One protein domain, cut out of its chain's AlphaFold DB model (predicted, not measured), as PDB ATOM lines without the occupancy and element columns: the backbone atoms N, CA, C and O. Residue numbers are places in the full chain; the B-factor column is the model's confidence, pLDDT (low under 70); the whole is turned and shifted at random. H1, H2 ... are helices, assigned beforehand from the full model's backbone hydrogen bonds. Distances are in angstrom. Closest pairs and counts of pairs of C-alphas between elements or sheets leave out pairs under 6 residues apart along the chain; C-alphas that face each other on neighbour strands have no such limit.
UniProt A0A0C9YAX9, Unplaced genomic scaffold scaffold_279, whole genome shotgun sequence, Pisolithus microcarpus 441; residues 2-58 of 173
ATOM      1  N   LEU A   2     -55.172 -14.311 -17.917       73.31
ATOM      2  CA  LEU A   2     -54.901 -15.564 -17.194       73.31
ATOM      3  C   LEU A   2     -53.705 -16.369 -17.737       73.31
ATOM      4  O   LEU A   2     -52.843 -16.764 -16.963       73.31
ATOM      5  N   HIS A   3     -53.591 -16.558 -19.057       78.38
ATOM      6  CA  HIS A   3     -52.482 -17.337 -19.642       78.38
ATOM      7  C   HIS A   3     -51.104 -16.742 -19.324       78.38
ATOM      8  O   HIS A   3     -50.172 -17.478 -19.020       78.38
ATOM      9  N   LEU A   4     -50.999 -15.410 -19.337       77.81
ATOM     10  CA  LEU A   4     -49.767 -14.692 -19.007       77.81
ATOM     11  C   LEU A   4     -49.436 -14.797 -17.510       77.81
ATOM     12  O   LEU A   4     -48.274 -14.869 -17.125       77.81
ATOM     13  N   HIS A   5     -50.468 -14.801 -16.661       80.00
ATOM     14  CA  HIS A   5     -50.324 -14.966 -15.219       80.00
ATOM     15  C   HIS A   5     -49.878 -16.388 -14.857       80.00
ATOM     16  O   HIS A   5     -48.936 -16.554 -14.088       80.00
ATOM     17  N   ILE A   6     -50.485 -17.410 -15.469       83.56
ATOM     18  CA  ILE A   6     -50.071 -18.806 -15.291       83.56
ATOM     19  C   ILE A   6     -48.632 -18.993 -15.771       83.56
ATOM     20  O   ILE A   6     -47.820 -19.530 -15.028       83.56
ATOM     21  N   GLU A   7     -48.295 -18.497 -16.964       83.25
ATOM     22  CA  GLU A   7     -46.933 -18.569 -17.508       83.25
ATOM     23  C   GLU A   7     -45.893 -17.947 -16.564       83.25
ATOM     24  O   GLU A   7     -44.800 -18.482 -16.412       83.25
ATOM     25  N   ARG A   8     -46.230 -16.832 -15.908       81.81
ATOM     26  CA  ARG A   8     -45.275 -16.072 -15.097       81.81
ATOM     27  C   ARG A   8     -45.183 -16.529 -13.642       81.81
ATOM     28  O   ARG A   8     -44.117 -16.401 -13.049       81.81
ATOM     29  N   PHE A   9     -46.277 -17.015 -13.060       82.31
ATOM     30  CA  PHE A   9     -46.367 -17.259 -11.615       82.31
ATOM     31  C   PHE A   9     -46.759 -18.691 -11.242       82.31
ATOM     32  O   PHE A   9     -46.475 -19.121 -10.127       82.31
ATOM     33  N   HIS A  10     -47.377 -19.452 -12.152       87.25
ATOM     34  CA  HIS A  10     -47.916 -20.787 -11.855       87.25
ATOM     35  C   HIS A  10     -47.501 -21.864 -12.864       87.25
ATOM     36  O   HIS A  10     -48.131 -22.917 -12.934       87.25
ATOM     37  N   LEU A  11     -46.429 -21.633 -13.626       87.31
ATOM     38  CA  LEU A  11     -45.977 -22.547 -14.675       87.31
ATOM     39  C   LEU A  11     -45.583 -23.922 -14.116       87.31
ATOM     40  O   LEU A  11     -45.898 -24.941 -14.721       87.31
ATOM     41  N   HIS A  12     -44.961 -23.955 -12.935       85.69
ATOM     42  CA  HIS A  12     -44.601 -25.199 -12.255       85.69
ATOM     43  C   HIS A  12     -45.843 -26.025 -11.872       85.69
ATOM     44  O   HIS A  12     -45.977 -27.165 -12.304       85.69
ATOM     45  N   ASN A  13     -46.815 -25.409 -11.188       85.38
ATOM     46  CA  ASN A  13     -48.083 -26.062 -10.831       85.38
ATOM     47  C   ASN A  13     -48.856 -26.529 -12.074       85.38
ATOM     48  O   ASN A  13     -49.488 -27.583 -12.073       85.38
ATOM     49  N   TYR A  14     -48.803 -25.746 -13.152       88.81
ATOM     50  CA  TYR A  14     -49.418 -26.111 -14.419       88.81
ATOM     51  C   TYR A  14     -48.764 -27.352 -15.044       88.81
ATOM     52  O   TYR A  14     -49.472 -28.211 -15.565       88.81
ATOM     53  N   LEU A  15     -47.434 -27.462 -14.980       88.62
ATOM     54  CA  LEU A  15     -46.683 -28.632 -15.437       88.62
ATOM     55  C   LEU A  15     -46.978 -29.871 -14.587       88.62
ATOM     56  O   LEU A  15     -47.140 -30.951 -15.147       88.62
ATOM     57  N   ASP A  16     -47.140 -29.724 -13.273       88.50
ATOM     58  CA  ASP A  16     -47.541 -30.835 -12.401       88.50
ATOM     59  C   ASP A  16     -48.922 -31.375 -12.762       88.50
ATOM     60  O   ASP A  16     -49.088 -32.577 -12.962       88.50
ATOM     61  N   LEU A  17     -49.902 -30.485 -12.942       87.56
ATOM     62  CA  LEU A  17     -51.229 -30.860 -13.437       87.56
ATOM     63  C   LEU A  17     -51.162 -31.434 -14.857       87.56
ATOM     64  O   LEU A  17     -51.990 -32.257 -15.241       87.56
ATOM     65  N   ALA A  18     -50.182 -31.004 -15.655       87.69
ATOM     66  CA  ALA A  18     -49.989 -31.523 -16.996       87.69
ATOM     67  C   ALA A  18     -49.432 -32.941 -17.048       87.69
ATOM     68  O   ALA A  18     -49.697 -33.627 -18.031       87.69
ATOM     69  N   LEU A  19     -48.702 -33.357 -16.016       89.00
ATOM     70  CA  LEU A  19     -48.055 -34.661 -15.911       89.00
ATOM     71  C   LEU A  19     -48.916 -35.725 -15.218       89.00
ATOM     72  O   LEU A  19     -48.487 -36.874 -15.134       89.00
ATOM     73  N   GLN A  20     -50.106 -35.373 -14.726       88.50
ATOM     74  CA  GLN A  20     -51.020 -36.336 -14.113       88.50
ATOM     75  C   GLN A  20     -51.507 -37.378 -15.131       88.50
ATOM     76  O   GLN A  20     -51.917 -37.046 -16.246       88.50
ATOM     77  N   GLU A  21     -51.488 -38.650 -14.729       74.69
ATOM     78  CA  GLU A  21     -52.063 -39.744 -15.512       74.69
ATOM     79  C   GLU A  21     -53.592 -39.589 -15.607       74.69
ATOM     80  O   GLU A  21     -54.248 -39.219 -14.635       74.69
ATOM     81  N   GLY A  22     -54.170 -39.859 -16.783       74.56
ATOM     82  CA  GLY A  22     -55.618 -39.716 -17.013       74.56
ATOM     83  C   GLY A  22     -56.088 -38.291 -17.337       74.56
ATOM     84  O   GLY A  22     -57.267 -37.975 -17.199       74.56
ATOM     85  N   ARG A  23     -55.176 -37.409 -17.760       82.94
ATOM     86  CA  ARG A  23     -55.497 -36.048 -18.205       82.94
ATOM     87  C   ARG A  23     -56.292 -36.047 -19.522       82.94
ATOM     88  O   ARG A  23     -55.741 -36.366 -20.571       82.94
ATOM     89  N   ASP A  24     -57.519 -35.526 -19.472       79.19
ATOM     90  CA  ASP A  24     -58.403 -35.366 -20.647       79.19
ATOM     91  C   ASP A  24     -58.393 -33.959 -21.281       79.19
ATOM     92  O   ASP A  24     -58.996 -33.733 -22.331       79.19
ATOM     93  N   TRP A  25     -57.730 -32.978 -20.664       82.31
ATOM     94  CA  TRP A  25     -57.683 -31.604 -21.177       82.31
ATOM     95  C   TRP A  25     -56.415 -31.359 -22.015       82.31
ATOM     96  O   TRP A  25     -55.368 -31.916 -21.693       82.31
ATOM     97  N   PRO A  26     -56.435 -30.531 -23.080       85.25
ATOM     98  CA  PRO A  26     -55.248 -30.236 -23.890       85.25
ATOM     99  C   PRO A  26     -54.345 -29.169 -23.249       85.25
ATOM    100  O   PRO A  26     -54.793 -28.358 -22.442       85.25
ATOM    101  N   ILE A  27     -53.059 -29.123 -23.609       88.50
ATOM    102  CA  ILE A  27     -52.168 -28.019 -23.201       88.50
ATOM    103  C   ILE A  27     -52.705 -26.718 -23.809       88.50
ATOM    104  O   ILE A  27     -53.067 -26.690 -24.978       88.50
ATOM    105  N   GLN A  28     -52.764 -25.643 -23.027       84.88
ATOM    106  CA  GLN A  28     -53.328 -24.341 -23.418       84.88
ATOM    107  C   GLN A  28     -52.270 -23.233 -23.496       84.88
ATOM    108  O   GLN A  28     -52.431 -22.286 -24.265       84.88
ATOM    109  N   LEU A  29     -51.159 -23.355 -22.761       87.69
ATOM    110  CA  LEU A  29     -50.082 -22.364 -22.786       87.69
ATOM    111  C   LEU A  29     -49.336 -22.401 -24.124       87.69
ATOM    112  O   LEU A  29     -48.738 -23.416 -24.484       87.69
ATOM    113  N   LYS A  30     -49.348 -21.273 -24.844       86.56
ATOM    114  CA  LYS A  30     -48.730 -21.129 -26.172       86.56
ATOM    115  C   LYS A  30     -47.246 -21.516 -26.166       86.56
ATOM    116  O   LYS A  30     -46.846 -22.336 -26.983       86.56
ATOM    117  N   VAL A  31     -46.483 -21.023 -25.189       86.12
ATOM    118  CA  VAL A  31     -45.051 -21.334 -25.036       86.12
ATOM    119  C   VAL A  31     -44.791 -22.838 -24.890       86.12
ATOM    120  O   VAL A  31     -43.852 -23.371 -25.470       86.12
ATOM    121  N   MET A  32     -45.662 -23.561 -24.180       87.00
ATOM    122  CA  MET A  32     -45.520 -25.007 -24.011       87.00
ATOM    123  C   MET A  32     -45.890 -25.771 -25.277       87.00
ATOM    124  O   MET A  32     -45.212 -26.736 -25.607       87.00
ATOM    125  N   LYS A  33     -46.931 -25.340 -26.003       89.50
ATOM    126  CA  LYS A  33     -47.263 -25.924 -27.312       89.50
ATOM    127  C   LYS A  33     -46.080 -25.803 -28.269       89.50
ATOM    128  O   LYS A  33     -45.718 -26.785 -28.900       89.50
ATOM    129  N   GLU A  34     -45.464 -24.625 -28.330       88.12
ATOM    130  CA  GLU A  34     -44.286 -24.368 -29.164       88.12
ATOM    131  C   GLU A  34     -43.104 -25.255 -28.760       88.12
ATOM    132  O   GLU A  34     -42.484 -25.875 -29.619       88.12
ATOM    133  N   CYS A  35     -42.837 -25.409 -27.461       87.12
ATOM    134  CA  CYS A  35     -41.788 -26.309 -26.985       87.12
ATOM    135  C   CYS A  35     -42.058 -27.780 -27.346       87.12
ATOM    136  O   CYS A  35     -41.147 -28.488 -27.765       87.12
ATOM    137  N   ILE A  36     -43.304 -28.242 -27.232       87.12
ATOM    138  CA  ILE A  36     -43.678 -29.616 -27.599       87.12
ATOM    139  C   ILE A  36     -43.514 -29.835 -29.108       87.12
ATOM    140  O   ILE A  36     -42.962 -30.851 -29.522       87.12
ATOM    141  N   VAL A  37     -43.922 -28.865 -29.932       86.31
ATOM    142  CA  VAL A  37     -43.689 -28.885 -31.389       86.31
ATOM    143  C   VAL A  37     -42.189 -28.911 -31.706       86.31
ATOM    144  O   VAL A  37     -41.769 -29.592 -32.637       86.31
ATOM    145  N   ASN A  38     -41.372 -28.243 -30.891       84.38
ATOM    146  CA  ASN A  38     -39.912 -28.265 -30.977       84.38
ATOM    147  C   ASN A  38     -39.265 -29.546 -30.416       84.38
ATOM    148  O   ASN A  38     -38.040 -29.605 -30.341       84.38
ATOM    149  N   GLY A  39     -40.052 -30.559 -30.035       84.56
ATOM    150  CA  GLY A  39     -39.570 -31.886 -29.644       84.56
ATOM    151  C   GLY A  39     -39.320 -32.087 -28.148       84.56
ATOM    152  O   GLY A  39     -38.810 -33.139 -27.774       84.56
ATOM    153  N   TYR A  40     -39.681 -31.128 -27.293       86.19
ATOM    154  CA  TYR A  40     -39.533 -31.267 -25.843       86.19
ATOM    155  C   TYR A  40     -40.695 -32.057 -25.229       86.19
ATOM    156  O   TYR A  40     -41.869 -31.750 -25.447       86.19
ATOM    157  N   SER A  41     -40.379 -33.035 -24.384       89.19
ATOM    158  CA  SER A  41     -41.367 -33.720 -23.549       89.19
ATOM    159  C   SER A  41     -41.799 -32.856 -22.355       89.19
ATOM    160  O   SER A  41     -41.064 -31.992 -21.875       89.19
ATOM    161  N   LEU A  42     -42.991 -33.120 -21.805       88.06
ATOM    162  CA  LEU A  42     -43.477 -32.418 -20.606       88.06
ATOM    163  C   LEU A  42     -42.555 -32.613 -19.388       88.06
ATOM    164  O   LEU A  42     -42.417 -31.701 -18.573       88.06
ATOM    165  N   GLN A  43     -41.902 -33.773 -19.281       86.75
ATOM    166  CA  GLN A  43     -40.948 -34.080 -18.211       86.75
ATOM    167  C   GLN A  43     -39.674 -33.231 -18.332       86.75
ATOM    168  O   GLN A  43     -39.188 -32.683 -17.342       86.75
ATOM    169  N   GLU A  44     -39.161 -33.057 -19.553       86.75
ATOM    170  CA  GLU A  44     -38.014 -32.181 -19.813       86.75
ATOM    171  C   GLU A  44     -38.360 -30.720 -19.537       86.75
ATOM    172  O   GLU A  44     -37.587 -30.024 -18.882       86.75
ATOM    173  N   LEU A  45     -39.546 -30.268 -19.958       89.56
ATOM    174  CA  LEU A  45     -40.015 -28.910 -19.677       89.56
ATOM    175  C   LEU A  45     -40.138 -28.653 -18.177       89.56
ATOM    176  O   LEU A  45     -39.709 -27.600 -17.708       89.56
ATOM    177  N   LYS A  46     -40.638 -29.625 -17.407       88.88
ATOM    178  CA  LYS A  46     -40.647 -29.538 -15.944       88.88
ATOM    179  C   LYS A  46     -39.238 -29.399 -15.374       88.88
ATOM    180  O   LYS A  46     -38.993 -28.460 -14.618       88.88
ATOM    181  N   SER A  47     -38.302 -30.253 -15.787       86.94
ATOM    182  CA  SER A  47     -36.912 -30.172 -15.319       86.94
ATOM    183  C   SER A  47     -36.242 -28.836 -15.673       86.94
ATOM    184  O   SER A  47     -35.446 -28.314 -14.893       86.94
ATOM    185  N   LEU A  48     -36.552 -28.259 -16.838       88.19
ATOM    186  CA  LEU A  48     -36.021 -26.964 -17.274       88.19
ATOM    187  C   LEU A  48     -36.594 -25.802 -16.453       88.19
ATOM    188  O   LEU A  48     -35.838 -24.927 -16.028       88.19
ATOM    189  N   VAL A  49     -37.898 -25.824 -16.169       87.69
ATOM    190  CA  VAL A  49     -38.553 -24.816 -15.319       87.69
ATOM    191  C   VAL A  49     -38.053 -24.900 -13.875       87.69
ATOM    192  O   VAL A  49     -37.789 -23.865 -13.269       87.69
ATOM    193  N   GLU A  50     -37.831 -26.102 -13.336       87.50
ATOM    194  CA  GLU A  50     -37.202 -26.298 -12.015       87.50
ATOM    195  C   GLU A  50     -35.778 -25.729 -11.948       87.50
ATOM    196  O   GLU A  50     -35.351 -25.231 -10.908       87.50
ATOM    197  N   LYS A  51     -35.051 -25.751 -13.070       85.44
ATOM    198  CA  LYS A  51     -33.717 -25.145 -13.209       85.44
ATOM    199  C   LYS A  51     -33.759 -23.633 -13.472       85.44
ATOM    200  O   LYS A  51     -32.704 -23.027 -13.644       85.44
ATOM    201  N   GLY A  52     -34.946 -23.025 -13.506       82.38
ATOM    202  CA  GLY A  52     -35.130 -21.590 -13.733       82.38
ATOM    203  C   GLY A  52     -34.920 -21.146 -15.182       82.38
ATOM    204  O   GLY A  52     -34.669 -19.966 -15.423       82.38
ATOM    205  N   VAL A  53     -34.991 -22.066 -16.149       83.31
ATOM    206  CA  VAL A  53     -34.843 -21.745 -17.574       83.31
ATOM    207  C   VAL A  53     -36.135 -21.129 -18.111       83.31
ATOM    208  O   VAL A  53     -37.222 -21.672 -17.909       83.31
ATOM    209  N   ASP A  54     -36.017 -20.018 -18.841       83.62
ATOM    210  CA  ASP A  54     -37.153 -19.405 -19.531       83.62
ATOM    211  C   ASP A  54     -37.488 -20.181 -20.813       83.62
ATOM    212  O   ASP A  54     -36.700 -20.217 -21.765       83.62
ATOM    213  N   LEU A  55     -38.687 -20.768 -20.848       82.75
ATOM    214  CA  LEU A  55     -39.175 -21.575 -21.967       82.75
ATOM    215  C   LEU A  55     -39.241 -20.792 -23.289       82.75
ATOM    216  O   LEU A  55     -39.117 -21.393 -24.353       82.75
ATOM    217  N   LYS A  56     -39.374 -19.458 -23.249       80.94
ATOM    218  CA  LYS A  56     -39.396 -18.610 -24.459       80.94
ATOM    219  C   LYS A  56     -38.061 -18.565 -25.194       80.94
ATOM    220  O   LYS A  56     -38.014 -18.175 -26.356       80.94
ATOM    221  N   SER A  57     -36.981 -18.921 -24.503       79.31
ATOM    222  CA  SER A  57     -35.610 -18.833 -25.006       79.31
ATOM    223  C   SER A  57     -35.030 -20.178 -25.446       79.31
ATOM    224  O   SER A  57     -33.855 -20.252 -25.806       79.31
ATOM    225  N   LEU A  58     -35.831 -21.249 -25.415       80.31
ATOM    226  CA  LEU A  58     -35.347 -22.585 -25.733       80.31
ATOM    227  C   LEU A  58     -35.051 -22.739 -27.235       80.31
ATOM    228  O   LEU A  58     -35.879 -22.366 -28.070       80.31
TER     229      LEU A  58
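AT A GLANCE: This is residues 2 to 58 of the 173 residues of an uncharacterized protein of Pisolithus microcarpus 441 (UniProt A0A0C9YAX9). Two short helices, H4 and H2, pack side by side and run opposite ways; H1 is set steeply to H2, H3 steeply to H4, and residues 20 to 25 stick out as a free loop. The 57 printed residues hold four named helices, H1 to H4 in chain order, and no named strand: all helix. The whole is compact, with a radius of gyration of the C-alphas of 10.5 A and spans of 29 by 25 by 18 A.

HOW THE PARTS SIT: Begin at H4, residues 42 to 50. It touches H2, residues 11 to 18, at a shallow tilt of 24 degrees, closest at C-alphas 15 and 46, 6.1 A apart. H3, residues 30 to 37, is close to H4 but not clearly touching, closest at C-alphas 36 and 42, 7.5 A apart. H1, residues 2 to 9, is likewise close to H2 but not clearly touching, closest at C-alphas 6 and 14, 7.4 A apart. H1 and H3 are near each other; H1 and H4 are apart. In these four helices every O i to N i+4 pair is within hydrogen-bond range.

IN THESE COORDINATES: Find C-alpha 2 at (-54.901, -15.564, -17.194), where H1 begins its 10.3 A. H2 spans 10.1 A and H3 10.6 A. H4 runs 12.3 A to C-alpha 50 at (-37.202, -26.298, -12.015).

THE WHOLE: The C-alphas of Gly 22 and Ser 57 are the two farthest apart, 30.0 A. The link from H2 to H3 is long; the printed part has no cut, and no printed residue is under 70 in pLDDT.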